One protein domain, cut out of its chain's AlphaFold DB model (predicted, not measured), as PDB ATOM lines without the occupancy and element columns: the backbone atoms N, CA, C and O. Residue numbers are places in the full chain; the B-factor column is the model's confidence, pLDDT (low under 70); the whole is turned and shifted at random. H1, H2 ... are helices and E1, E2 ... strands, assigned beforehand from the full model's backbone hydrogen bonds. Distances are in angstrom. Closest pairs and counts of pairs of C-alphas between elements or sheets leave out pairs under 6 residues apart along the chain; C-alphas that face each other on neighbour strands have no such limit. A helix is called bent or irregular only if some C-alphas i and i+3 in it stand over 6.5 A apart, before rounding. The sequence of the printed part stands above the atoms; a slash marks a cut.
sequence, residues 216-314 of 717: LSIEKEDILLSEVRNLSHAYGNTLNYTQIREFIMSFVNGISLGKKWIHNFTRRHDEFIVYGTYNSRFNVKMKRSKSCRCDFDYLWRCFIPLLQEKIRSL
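What this domain is: This is residues 216 to 314 of the 717 residues of an uncharacterized protein of Zygotorulaspora mrakii (UniProt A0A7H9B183). A small two-stranded hairpin, E1 and E2, sits between two long helices: H1 runs beside E1, and H4 stands across the hairpin at one end of the domain. H2 packs on H1, and H3 lies near H2 toward the other end. The printed part has 99 residues, with four named helices and two named strands in the order H1 H2 H3 E1 E2 H4; the sheet, E1 - E2, is antiparallel and the class is mostly helix. The whole is compact, with a radius of gyration of the C-alphas of 13.6 A and spans of 38 by 29 by 20 A.

How they stand to each other: H1, residues 218 to 235, touches H2, residues 241 to 251, with its residues 224 to 228 alone; their closest C-alphas, of Leu 224 and Ile 248, are 7.0 A apart, and the tilt is steep at 63 degrees, opposite ways. H3, residues 259 to 268, is close to H2 but not clearly touching, about perpendicular at 80 degrees; their closest C-alphas, of Arg 245 and Ile 262, are 6.4 A apart. E1, residues 273 to 276, and E2, residues 283 to 285, form a hairpin at 164 degrees, with N 274 and O 284 at 2.8 A, within hydrogen-bond range. The closest C-alphas of H1 and E1, those of Arg 229 and Val 274, are 4.4 A apart. Those of E1 and H4, residues 296 to 313, are Gly 276 and Cys 302, 4.5 A. H1 and H4 are only just apart, closest 8.3 A. Every O i to N i+4 pair is within hydrogen-bond range in H1, H2 and H3; in H4, 12 of 14 are.

Where its parts are: H1 begins at C-alpha 218 (149.119, 42.716, 109.607) and is 25.2 A long; H2 measures 15.4 A and H3 14.3 A. E1 spans 6.9 A and E2 6.2 A. H4, 24.8 A, ends at C-alpha 313 (157.487, 20.031, 121.297). It has a kink of 31 degrees near residue 303, and is neither bent nor irregular, but only just: C-alphas 302 and 305 are 6.3 A apart.

The domain as a whole: The two C-alphas farthest apart, those of Gly 258 and Arg 312, are 40.1 A apart. The printed part has no cut and no long link. Its mean pLDDT is 92.2, and no printed residue is under 70.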
ATOM      1  N   LEU A 216     143.200  44.025 105.311       84.50
ATOM      2  CA  LEU A 216     143.380  43.299 106.563       84.50
ATOM      3  C   LEU A 216     144.492  43.981 107.359       84.50
ATOM      4  O   LEU A 216     145.370  44.612 106.771       84.50
ATOM      5  N   SER A 217     144.455  43.848 108.682       85.44
ATOM      6  CA  SER A 217     145.583  44.235 109.524       85.44
ATOM      7  C   SER A 217     146.712  43.201 109.407       85.44
ATOM      8  O   SER A 217     146.481  42.077 108.950       85.44
ATOM      9  N   ILE A 218     147.937  43.577 109.784       86.81
ATOM     10  CA  ILE A 218     149.119  42.716 109.607       86.81
ATOM     11  C   ILE A 218     148.981  41.441 110.444       86.81
ATOM     12  O   ILE A 218     149.199  40.352 109.933       86.81
ATOM     13  N   GLU A 219     148.467  41.561 111.665       88.50
ATOM     14  CA  GLU A 219     148.260  40.448 112.595       88.50
ATOM     15  C   GLU A 219     147.278  39.412 112.017       88.50
ATOM     16  O   GLU A 219     147.425  38.212 112.235       88.50
ATOM     17  N   LYS A 220     146.293  39.857 111.220       89.62
ATOM     18  CA  LYS A 220     145.384  38.959 110.490       89.62
ATOM     19  C   LYS A 220     146.038  38.314 109.268       89.62
ATOM     20  O   LYS A 220     145.654  37.201 108.925       89.62
ATOM     21  N   GLU A 221     147.001  38.965 108.615       91.62
ATOM     22  CA  GLU A 221     147.809  38.310 107.578       91.62
ATOM     23  C   GLU A 221     148.780  37.286 108.177       91.62
ATOM     24  O   GLU A 221     148.897  36.199 107.620       91.62
ATOM     25  N   ASP A 222     149.391  37.562 109.330       91.81
ATOM     26  CA  ASP A 222     150.298  36.630 110.014       91.81
ATOM     27  C   ASP A 222     149.563  35.371 110.511       91.81
ATOM     28  O   ASP A 222     150.053  34.253 110.330       91.81
ATOM     29  N   ILE A 223     148.344  35.527 111.048       94.00
ATOM     30  CA  ILE A 223     147.455  34.395 111.362       94.00
ATOM     31  C   ILE A 223     147.131  33.603 110.086       94.00
ATOM     32  O   ILE A 223     147.331  32.391 110.063       94.00
ATOM     33  N   LEU A 224     146.710  34.264 108.998       93.88
ATOM     34  CA  LEU A 224     146.429  33.594 107.717       93.88
ATOM     35  C   LEU A 224     147.644  32.845 107.148       93.88
ATOM     36  O   LEU A 224     147.471  31.797 106.532       93.88
ATOM     37  N   LEU A 225     148.861  33.359 107.331       95.44
ATOM     38  CA  LEU A 225     150.094  32.695 106.906       95.44
ATOM     39  C   LEU A 225     150.389  31.448 107.745       95.44
ATOM     40  O   LEU A 225     150.704  30.399 107.181       95.44
ATOM     41  N   SER A 226     150.248  31.542 109.072       95.44
ATOM     42  CA  SER A 226     150.354  30.380 109.961       95.44
ATOM     43  C   SER A 226     149.337  29.307 109.577       95.44
ATOM     44  O   SER A 226     149.701  28.144 109.448       95.44
ATOM     45  N   GLU A 227     148.100  29.706 109.299       95.56
ATOM     46  CA  GLU A 227     147.012  28.810 108.914       95.56
ATOM     47  C   GLU A 227     147.198  28.178 107.526       95.56
ATOM     48  O   GLU A 227     146.957  26.986 107.357       95.56
ATOM     49  N   VAL A 228     147.721  28.919 106.543       96.44
ATOM     50  CA  VAL A 228     148.111  28.363 105.232       96.44
ATOM     51  C   VAL A 228     149.239  27.331 105.366       96.44
ATOM     52  O   VAL A 228     149.234  26.333 104.641       96.44
ATOM     53  N   ARG A 229     150.189  27.530 106.291       97.06
ATOM     54  CA  ARG A 229     151.246  26.550 106.592       97.06
ATOM     55  C   ARG A 229     150.686  25.326 107.317       97.06
ATOM     56  O   ARG A 229     150.926  24.216 106.862       97.06
ATOM     57  N   ASN A 230     149.911  25.529 108.384       97.06
ATOM     58  CA  ASN A 230     149.246  24.468 109.147       97.06
ATOM     59  C   ASN A 230     148.398  23.583 108.216       97.06
ATOM     60  O   ASN A 230     148.535  22.364 108.212       97.06
ATOM     61  N   LEU A 231     147.606  24.191 107.325       97.06
ATOM     62  CA  LEU A 231     146.842  23.449 106.325       97.06
ATOM     63  C   LEU A 231     147.735  22.733 105.301       97.06
ATOM     64  O   LEU A 231     147.431  21.607 104.936       97.06
ATOM     65  N   SER A 232     148.847  23.327 104.855       97.19
ATOM     66  CA  SER A 232     149.791  22.635 103.956       97.19
ATOM     67  C   SER A 232     150.447  21.420 104.637       97.19
ATOM     68  O   SER A 232     150.636  20.391 103.994       97.19
ATOM     69  N   HIS A 233     150.757  21.512 105.938       97.62
ATOM     70  CA  HIS A 233     151.244  20.397 106.764       97.62
ATOM     71  C   HIS A 233     150.177  19.300 106.923       97.62
ATOM     72  O   HIS A 233     150.464  18.129 106.690       97.62
ATOM     73  N   ALA A 234     148.937  19.671 107.252       97.31
ATOM     74  CA  ALA A 234     147.814  18.743 107.400       97.31
ATOM     75  C   ALA A 234     147.399  18.072 106.073       97.31
ATOM     76  O   ALA A 234     146.934  16.932 106.072       97.31
ATOM     77  N   TYR A 235     147.612  18.752 104.944       95.81
ATOM     78  CA  TYR A 235     147.301  18.297 103.583       95.81
ATOM     79  C   TYR A 235     148.430  17.478 102.926       95.81
ATOM     80  O   TYR A 235     148.209  16.908 101.860       95.81
ATOM     81  N   GLY A 236     149.638  17.431 103.505       95.94
ATOM     82  CA  GLY A 236     150.765  16.633 102.993       95.94
ATOM     83  C   GLY A 236     151.360  17.143 101.669       95.94
ATOM     84  O   GLY A 236     152.157  16.469 101.026       95.94
ATOM     85  N   ASN A 237     150.968  18.327 101.201       96.06
ATOM     86  CA  ASN A 237     151.378  18.862  99.901       96.06
ATOM     87  C   ASN A 237     151.224  20.393  99.907       96.06
ATOM     88  O   ASN A 237     150.590  20.971 100.793       96.06
ATOM     89  N   THR A 238     151.798  21.087  98.931       95.75
ATOM     90  CA  THR A 238     151.755  22.553  98.892       95.75
ATOM     91  C   THR A 238     150.470  23.058  98.234       95.75
ATOM     92  O   THR A 238     150.048  22.606  97.165       95.75
ATOM     93  N   LEU A 239     149.827  24.037  98.872       94.06
ATOM     94  CA  LEU A 239     148.574  24.596  98.370       94.06
ATOM     95  C   LEU A 239     148.801  25.416  97.093       94.06
ATOM     96  O   LEU A 239     149.631  26.329  97.040       94.06
ATOM     97  N   ASN A 240     148.012  25.128  96.056       91.25
ATOM     98  CA  ASN A 240     148.040  25.905  94.822       91.25
ATOM     99  C   ASN A 240     147.325  27.263  94.992       91.25
ATOM    100  O   ASN A 240     146.515  27.450  95.896       91.25
ATOM    101  N   TYR A 241     147.584  28.219  94.097       88.75
ATOM    102  CA  TYR A 241     147.057  29.589  94.199       88.75
ATOM    103  C   TYR A 241     145.519  29.682  94.316       88.75
ATOM    104  O   TYR A 241     145.004  30.568  94.999       88.75
ATOM    105  N   THR A 242     144.779  28.768  93.682       90.50
ATOM    106  CA  THR A 242     143.314  28.691  93.786       90.50
ATOM    107  C   THR A 242     142.889  28.174  95.161       90.50
ATOM    108  O   THR A 242     142.066  28.819  95.804       90.50
ATOM    109  N   GLN A 243     143.538  27.117  95.669       92.38
ATOM    110  CA  GLN A 243     143.318  26.598  97.029       92.38
ATOM    111  C   GLN A 243     143.647  27.646  98.102       92.38
ATOM    112  O   GLN A 243     142.846  27.860  99.003       92.38
ATOM    113  N   ILE A 244     144.774  28.363  97.980       91.94
ATOM    114  CA  ILE A 244     145.135  29.469  98.886       91.94
ATOM    115  C   ILE A 244     144.062  30.567  98.841       91.94
ATOM    116  O   ILE A 244     143.636  31.063  99.883       91.94
ATOM    117  N   ARG A 245     143.580  30.937  97.646       90.62
ATOM    118  CA  ARG A 245     142.499  31.921  97.497       90.62
ATOM    119  C   ARG A 245     141.209  31.471  98.183       90.62
ATOM    120  O   ARG A 245     140.593  32.278  98.873       90.62
ATOM    121  N   GLU A 246     140.789  30.233  97.962       91.12
ATOM    122  CA  GLU A 246     139.542  29.677  98.498       91.12
ATOM    123  C   GLU A 246     139.621  29.485 100.014       91.12
ATOM    124  O   GLU A 246     138.700  29.884 100.723       91.12
ATOM    125  N   PHE A 247     140.761  29.021 100.527       91.50
ATOM    126  CA  PHE A 247     141.032  28.946 101.958       91.50
ATOM    127  C   PHE A 247     140.949  30.317 102.637       91.50
ATOM    128  O   PHE A 247     140.170  30.482 103.578       91.50
ATOM    129  N   ILE A 248     141.663  31.326 102.120       90.75
ATOM    130  CA  ILE A 248     141.617  32.693 102.664       90.75
ATOM    131  C   ILE A 248     140.189  33.263 102.574       90.75
ATOM    132  O   ILE A 248     139.736  33.922 103.507       90.75
ATOM    133  N   MET A 249     139.437  32.979 101.505       88.94
ATOM    134  CA  MET A 249     138.022  33.369 101.405       88.94
ATOM    135  C   MET A 249     137.127  32.661 102.437       88.94
ATOM    136  O   MET A 249     136.199  33.292 102.932       88.94
ATOM    137  N   SER A 250     137.424  31.411 102.809       88.81
ATOM    138  CA  SER A 250     136.719  30.668 103.873       88.81
ATOM    139  C   SER A 250     137.064  31.129 105.298       88.81
ATOM    140  O   SER A 250     136.365  30.778 106.246       88.81
ATOM    141  N   PHE A 251     138.171  31.858 105.461       85.56
ATOM    142  CA  PHE A 251     138.655  32.352 106.752       85.56
ATOM    143  C   PHE A 251     138.238  33.811 106.986       85.56
ATOM    144  O   PHE A 251     137.859  34.206 108.088       85.56
ATOM    145  N   VAL A 252     138.284  34.636 105.938       85.88
ATOM    146  CA  VAL A 252     138.012  36.076 106.018       85.88
ATOM    147  C   VAL A 252     136.540  36.373 105.715       85.88
ATOM    148  O   VAL A 252     136.185  36.988 104.704       85.88
ATOM    149  N   ASN A 253     135.674  35.950 106.637       76.88
ATOM    150  CA  ASN A 253     134.232  36.179 106.567       76.88
ATOM    151  C   ASN A 253     133.891  37.662 106.317       76.88
ATOM    152  O   ASN A 253     134.382  38.563 106.999       76.88
ATOM    153  N   GLY A 254     133.030  37.912 105.326       74.00
ATOM    154  CA  GLY A 254     132.485  39.237 105.009       74.00
ATOM    155  C   GLY A 254     133.378  40.187 104.193       74.00
ATOM    156  O   GLY A 254     132.905  41.265 103.833       74.00
ATOM    157  N   ILE A 255     134.629  39.838 103.849       81.50
ATOM    158  CA  ILE A 255     135.534  40.747 103.111       81.50
ATOM    159  C   ILE A 255     135.808  40.247 101.686       81.50
ATOM    160  O   ILE A 255     136.412  39.203 101.460       81.50
ATOM    161  N   SER A 256     135.443  41.055 100.685       79.44
ATOM    162  CA  SER A 256     135.667  40.747  99.266       79.44
ATOM    163  C   SER A 256     137.139  40.914  98.842       79.44
ATOM    164  O   SER A 256     137.593  41.974  98.386       79.44
ATOM    165  N   LEU A 257     137.926  39.847  98.983       83.25
ATOM    166  CA  LEU A 257     139.337  39.798  98.585       83.25
ATOM    167  C   LEU A 257     139.483  39.465  97.087       83.25
ATOM    168  O   LEU A 257     139.473  38.313  96.667       83.25
ATOM    169  N   GLY A 258     139.607  40.492  96.241       81.56
ATOM    170  CA  GLY A 258     139.758  40.310  94.789       81.56
ATOM    171  C   GLY A 258     141.066  39.605  94.391       81.56
ATOM    172  O   GLY A 258     142.054  39.662  95.122       81.56
ATOM    173  N   LYS A 259     141.115  39.008  93.186       87.00
ATOM    174  CA  LYS A 259     142.291  38.264  92.667       87.00
ATOM    175  C   LYS A 259     143.620  39.032  92.820       87.00
ATOM    176  O   LYS A 259     144.627  38.434  93.179       87.00
ATOM    177  N   LYS A 260     143.617  40.357  92.610       87.88
ATOM    178  CA  LYS A 260     144.794  41.237  92.769       87.88
ATOM    179  C   LYS A 260     145.300  41.331  94.219       87.88
ATOM    180  O   LYS A 260     146.497  41.507  94.423       87.88
ATOM    181  N   TRP A 261     144.422  41.204  95.219       89.75
ATOM    182  CA  TRP A 261     144.829  41.189  96.627       89.75
ATOM    183  C   TRP A 261     145.554  39.886  96.974       89.75
ATOM    184  O   TRP A 261     146.637  39.963  97.543       89.75
ATOM    185  N   ILE A 262     145.026  38.725  96.555       89.00
ATOM    186  CA  ILE A 262     145.667  37.417  96.803       89.00
ATOM    187  C   ILE A 262     147.048  37.363  96.129       89.00
ATOM    188  O   ILE A 262     148.024  37.017  96.781       89.00
ATOM    189  N   HIS A 263     147.171  37.811  94.874       89.38
ATOM    190  CA  HIS A 263     148.467  37.896  94.186       89.38
ATOM    191  C   HIS A 263     149.468  38.781  94.947       89.38
ATOM    192  O   HIS A 263     150.616  38.394  95.154       89.38
ATOM    193  N   ASN A 264     149.024  39.952  95.416       90.12
ATOM    194  CA  ASN A 264     149.862  40.829  96.228       90.12
ATOM    195  C   ASN A 264     150.189  40.230  97.610       90.12
ATOM    196  O   ASN A 264     151.235  40.569  98.149       90.12
ATOM    197  N   PHE A 265     149.314  39.404  98.198       90.56
ATOM    198  CA  PHE A 265     149.549  38.689  99.460       90.56
ATOM    199  C   PHE A 265     150.635  37.625  99.280       90.56
ATOM    200  O   PHE A 265     151.657  37.706  99.951       90.56
ATOM    201  N   THR A 266     150.490  36.727  98.296       91.19
ATOM    202  CA  THR A 266     151.524  35.744  97.929       91.19
ATOM    203  C   THR A 266     152.880  36.430  97.733       91.19
ATOM    204  O   THR A 266     153.849  36.044  98.372       91.19
ATOM    205  N   ARG A 267     152.918  37.517  96.948       91.06
ATOM    206  CA  ARG A 267     154.151  38.252  96.628       91.06
ATOM    207  C   ARG A 267     154.733  39.075  97.790       91.06
ATOM    208  O   ARG A 267     155.935  39.309  97.828       91.06
ATOM    209  N   ARG A 268     153.917  39.556  98.742       92.06
ATOM    210  CA  ARG A 268     154.441  40.173  99.986       92.06
ATOM    211  C   ARG A 268     155.197  39.147 100.824       92.06
ATOM    212  O   ARG A 268     156.181  39.494 101.466       92.06
ATOM    213  N   HIS A 269     154.732  37.903 100.778       93.50
ATOM    214  CA  HIS A 269     155.142  36.823 101.663       93.50
ATOM    215  C   HIS A 269     155.936  35.737 100.921       93.50
ATOM    216  O   HIS A 269     155.988  34.600 101.375       93.50
ATOM    217  N   ASP A 270     156.590  36.079  99.801       94.31
ATOM    218  CA  ASP A 270     157.318  35.152  98.912       94.31
ATOM    219  C   ASP A 270     158.388  34.305  99.639       94.31
ATOM    220  O   ASP A 270     158.649  33.161  99.253       94.31
ATOM    221  N   GLU A 271     158.985  34.846 100.709       94.88
ATOM    222  CA  GLU A 271     159.989  34.175 101.549       94.88
ATOM    223  C   GLU A 271     159.408  33.371 102.727       94.88
ATOM    224  O   GLU A 271     160.162  32.649 103.385       94.88
ATOM    225  N   PHE A 272     158.103  33.475 103.008       95.75
ATOM    226  CA  PHE A 272     157.449  32.765 104.110       95.75
ATOM    227  C   PHE A 272     157.436  31.250 103.861       95.75
ATOM    228  O   PHE A 272     157.187  30.802 102.742       95.75
ATOM    229  N   ILE A 273     157.695  30.455 104.902       96.56
ATOM    230  CA  ILE A 273     157.757  28.989 104.825       96.56
ATOM    231  C   ILE A 273     156.339  28.415 104.907       96.56
ATOM    232  O   ILE A 273     155.695  28.491 105.951       96.56
ATOM    233  N   VAL A 274     155.869  27.824 103.806       96.50
ATOM    234  CA  VAL A 274     154.544  27.190 103.707       96.50
ATOM    235  C   VAL A 274     154.573  25.687 103.990       96.50
ATOM    236  O   VAL A 274     153.545  25.138 104.357       96.50
ATOM    237  N   TYR A 275     155.724  25.020 103.861       97.56
ATOM    238  CA  TYR A 275     155.896  23.606 104.224       97.56
ATOM    239  C   TYR A 275     157.324  23.359 104.738       97.56
ATOM    240  O   TYR A 275     158.265  23.977 104.235       97.56
ATOM    241  N   GLY A 276     157.483  22.471 105.725       95.62
ATOM    242  CA  GLY A 276     158.704  22.333 106.536       95.62
ATOM    243  C   GLY A 276     158.686  23.182 107.819       95.62
ATOM    244  O   GLY A 276     157.620  23.636 108.245       95.62
ATOM    245  N   THR A 277     159.857  23.381 108.439       93.81
ATOM    246  CA  THR A 277     160.061  24.150 109.684       93.81
ATOM    247  C   THR A 277     161.270  25.099 109.619       93.81
ATOM    248  O   THR A 277     162.280  24.795 108.987       93.81
ATOM    249  N   TYR A 278     161.211  26.229 110.335       90.69
ATOM    250  CA  TYR A 278     162.272  27.246 110.425       90.69
ATOM    251  C   TYR A 278     163.642  26.706 110.865       90.69
ATOM    252  O   TYR A 278     164.657  27.276 110.470       90.69
ATOM    253  N   ASN A 279     163.684  25.623 111.648       87.81
ATOM    254  CA  ASN A 279     164.934  25.003 112.106       87.81
ATOM    255  C   ASN A 279     165.586  24.085 111.047       87.81
ATOM    256  O   ASN A 279     166.696  23.597 111.244       87.81
ATOM    257  N   SER A 280     164.913  23.854 109.916       89.19
ATOM    258  CA  SER A 280     165.410  23.072 108.781       89.19
ATOM    259  C   SER A 280     166.025  23.961 107.692       89.19
ATOM    260  O   SER A 280     165.643  25.114 107.496       89.19
ATOM    261  N   ARG A 281     166.928  23.386 106.890       88.50
ATOM    262  CA  ARG A 281     167.319  23.942 105.578       88.50
ATOM    263  C   ARG A 281     166.341  23.559 104.460       88.50
ATOM    264  O   ARG A 281     166.191  24.305 103.495       88.50
ATOM    265  N   PHE A 282     165.685  22.406 104.588       92.00
ATOM    266  CA  PHE A 282     164.700  21.891 103.639       92.00
ATOM    267  C   PHE A 282     163.340  22.503 103.977       92.00
ATOM    268  O   PHE A 282     162.772  22.205 105.029       92.00
ATOM    269  N   ASN A 283     162.881  23.418 103.122       95.19
ATOM    270  CA  ASN A 283     161.698  24.239 103.348       95.19
ATOM    271  C   ASN A 283     161.105  24.726 102.027       95.19
ATOM    272  O   ASN A 283     161.791  25.365 101.222       95.19
ATOM    273  N   VAL A 284     159.797  24.549 101.848       96.75
ATOM    274  CA  VAL A 284     159.081  25.195 100.747       96.75
ATOM    275  C   VAL A 284     158.695  26.608 101.169       96.75
ATOM    276  O   VAL A 284     157.843  26.815 102.032       96.75
ATOM    277  N   LYS A 285     159.308  27.600 100.524       96.06
ATOM    278  CA  LYS A 285     158.891  29.005 100.607       96.06
ATOM    279  C   LYS A 285     157.710  29.279  99.677       96.06
ATOM    280  O   LYS A 285     157.621  28.660  98.619       96.06
ATOM    281  N   MET A 286     156.853  30.241 100.016       94.94
ATOM    282  CA  MET A 286     155.659  30.641  99.254       94.94
ATOM    283  C   MET A 286     155.938  30.779  97.744       94.94
ATOM    284  O   MET A 286     155.226  30.182  96.935       94.94
ATOM    285  N   LYS A 287     157.039  31.440  97.354       93.88
ATOM    286  CA  LYS A 287     157.454  31.589  95.942       93.88
ATOM    287  C   LYS A 287     157.772  30.270  95.214       93.88
ATOM    288  O   LYS A 287     157.633  30.194  93.997       93.88
ATOM    289  N   ARG A 288     158.193  29.231  95.948       93.56
ATOM    290  CA  ARG A 288     158.451  27.861  95.456       93.56
ATOM    291  C   ARG A 288     157.259  26.914  95.640       93.56
ATOM    292  O   ARG A 288     157.320  25.798  95.139       93.56
ATOM    293  N   SER A 289     156.165  27.348  96.278       93.00
ATOM    294  CA  SER A 289     154.976  26.514  96.531       93.00
ATOM    295  C   SER A 289     154.497  25.777  95.274       93.00
ATOM    296  O   SER A 289     154.263  24.574  95.311       93.00
ATOM    297  N   LYS A 290     154.436  26.476  94.129       92.62
ATOM    298  CA  LYS A 290     153.997  25.898  92.848       92.62
ATOM    299  C   LYS A 290     154.959  24.838  92.288       92.62
ATOM    300  O   LYS A 290     154.479  23.914  91.641       92.62
ATOM    301  N   SER A 291     156.275  24.996  92.460       92.44
ATOM    302  CA  SER A 291     157.270  24.083  91.876       92.44
ATOM    303  C   SER A 291     157.538  22.858  92.743       92.44
ATOM    304  O   SER A 291     157.743  21.792  92.190       92.44
ATOM    305  N   CYS A 292     157.449  22.982  94.070       93.62
ATOM    306  CA  CYS A 292     157.554  21.851  95.001       93.62
ATOM    307  C   CYS A 292     156.197  21.160  95.272       93.62
ATOM    308  O   CYS A 292     156.036  20.480  96.283       93.62
ATOM    309  N   ARG A 293     155.191  21.367  94.409       92.75
ATOM    310  CA  ARG A 293     153.868  20.737  94.533       92.75
ATOM    311  C   ARG A 293     153.870  19.390  93.825       92.75
ATOM    312  O   ARG A 293     154.111  19.354  92.621       92.75
ATOM    313  N   CYS A 294     153.520  18.332  94.551       92.94
ATOM    314  CA  CYS A 294     153.711  16.936  94.134       92.94
ATOM    315  C   CYS A 294     155.187  16.529  93.928       92.94
ATOM    316  O   CYS A 294     155.466  15.491  93.342       92.94
ATOM    317  N   ASP A 295     156.124  17.329  94.442       95.56
ATOM    318  CA  ASP A 295     157.542  16.988  94.590       95.56
ATOM    319  C   ASP A 295     157.699  16.223  95.915       95.56
ATOM    320  O   ASP A 295     158.137  16.762  96.933       95.56
ATOM    321  N   PHE A 296     157.159  15.000  95.948       94.88
ATOM    322  CA  PHE A 296     156.923  14.276  97.199       94.88
ATOM    323  C   PHE A 296     158.219  13.901  97.927       94.88
ATOM    324  O   PHE A 296     158.226  13.876  99.156       94.88
ATOM    325  N   ASP A 297     159.323  13.712  97.202       94.31
ATOM    326  CA  ASP A 297     160.640  13.434  97.782       94.31
ATOM    327  C   ASP A 297     161.259  14.685  98.423       94.31
ATOM    328  O   ASP A 297     161.792  14.618  99.536       94.31
ATOM    329  N   TYR A 298     161.137  15.867  97.801       95.56
ATOM    330  CA  TYR A 298     161.545  17.113  98.458       95.56
ATOM    331  C   TYR A 298     160.652  17.435  99.662       95.56
ATOM    332  O   TYR A 298     161.145  17.880 100.705       95.56
ATOM    333  N   LEU A 299     159.344  17.177  99.552       96.69
ATOM    334  CA  LEU A 299     158.408  17.311 100.668       96.69
ATOM    335  C   LEU A 299     158.755  16.343 101.808       96.69
ATOM    336  O   LEU A 299     158.719  16.770 102.958       96.69
ATOM    337  N   TRP A 300     159.195  15.112 101.528       95.88
ATOM    338  CA  TRP A 300     159.686  14.167 102.541       95.88
ATOM    339  C   TRP A 300     160.887  14.727 103.312       95.88
ATOM    340  O   TRP A 300     160.873  14.784 104.543       95.88
ATOM    341  N   ARG A 301     161.884  15.283 102.610       94.75
ATOM    342  CA  ARG A 301     163.036  15.949 103.253       94.75
ATOM    343  C   ARG A 301     162.650  17.188 104.074       94.75
ATOM    344  O   ARG A 301     163.352  17.524 105.026       94.75
ATOM    345  N   CYS A 302     161.547  17.859 103.736       96.06
ATOM    346  CA  CYS A 302     160.964  18.937 104.545       96.06
ATOM    347  C   CYS A 302     160.137  18.410 105.737       96.06
ATOM    348  O   CYS A 302     160.060  19.074 106.771       96.06
ATOM    349  N   PHE A 303     159.514  17.238 105.591       96.88
ATOM    350  CA  PHE A 303     158.624  16.601 106.560       96.88
ATOM    351  C   PHE A 303     159.383  15.986 107.739       96.88
ATOM    352  O   PHE A 303     158.996  16.229 108.878       96.88
ATOM    353  N   ILE A 304     160.482  15.250 107.516       95.56
ATOM    354  CA  ILE A 304     161.194  14.569 108.618       95.56
ATOM    355  C   ILE A 304     161.655  15.548 109.723       95.56
ATOM    356  O   ILE A 304     161.355  15.293 110.891       95.56
ATOM    357  N   PRO A 305     162.280  16.709 109.426       95.62
ATOM    358  CA  PRO A 305     162.651  17.680 110.462       95.62
ATOM    359  C   PRO A 305     161.439  18.317 111.157       95.62
ATOM    360  O   PRO A 305     161.504  18.618 112.346       95.62
ATOM    361  N   LEU A 306     160.328  18.501 110.434       96.44
ATOM    362  CA  LEU A 306     159.069  19.029 110.966       96.44
ATOM    363  C   LEU A 306     158.397  18.037 111.931       96.44
ATOM    364  O   LEU A 306     157.965  18.445 113.006       96.44
ATOM    365  N   LEU A 307     158.342  16.749 111.577       96.25
ATOM    366  CA  LEU A 307     157.837  15.673 112.434       96.25
ATOM    367  C   LEU A 307     158.676  15.566 113.713       96.25
ATOM    368  O   LEU A 307     158.133  15.580 114.818       96.25
ATOM    369  N   GLN A 308     160.003  15.531 113.564       94.44
ATOM    370  CA  GLN A 308     160.935  15.503 114.689       94.44
ATOM    371  C   GLN A 308     160.777  16.732 115.610       94.44
ATOM    372  O   GLN A 308     160.811  16.589 116.830       94.44
ATOM    373  N   GLU A 309     160.594  17.940 115.064       94.50
ATOM    374  CA  GLU A 309     160.349  19.152 115.860       94.50
ATOM    375  C   GLU A 309     158.994  19.113 116.574       94.50
ATOM    376  O   GLU A 309     158.934  19.391 117.773       94.50
ATOM    377  N   LYS A 310     157.921  18.715 115.873       94.88
ATOM    378  CA  LYS A 310     156.585  18.556 116.462       94.88
ATOM    379  C   LYS A 310     156.635  17.610 117.661       94.88
ATOM    380  O   LYS A 310     156.222  18.024 118.739       94.88
ATOM    381  N   ILE A 311     157.216  16.416 117.524       94.06
ATOM    382  CA  ILE A 311     157.304  15.430 118.618       94.06
ATOM    383  C   ILE A 311     158.156  15.943 119.794       94.06
ATOM    384  O   ILE A 311     157.742  15.809 120.944       94.06
ATOM    385  N   ARG A 312     159.287  16.618 119.533       92.62
ATOM    386  CA  ARG A 312     160.104  17.270 120.583       92.62
ATOM    387  C   ARG A 312     159.361  18.400 121.313       92.62
ATOM    388  O   ARG A 312     159.738  18.738 122.431       92.62
ATOM    389  N   SER A 313     158.333  18.988 120.695       93.31
ATOM    390  CA  SER A 313     157.487  20.031 121.297       93.31
ATOM    391  C   SER A 313     156.295  19.492 122.105       93.31
ATOM    392  O   SER A 313     155.642  20.270 122.802       93.31
ATOM    393  N   LEU A 314     156.002  18.186 122.039       93.00
ATOM    394  CA  LEU A 314     154.906  17.574 122.796       93.00
ATOM    395  C   LEU A 314     155.277  17.367 124.278       93.00
ATOM    396  O   LEU A 314     156.450  17.146 124.596       93.00
TER     397      LEU A 314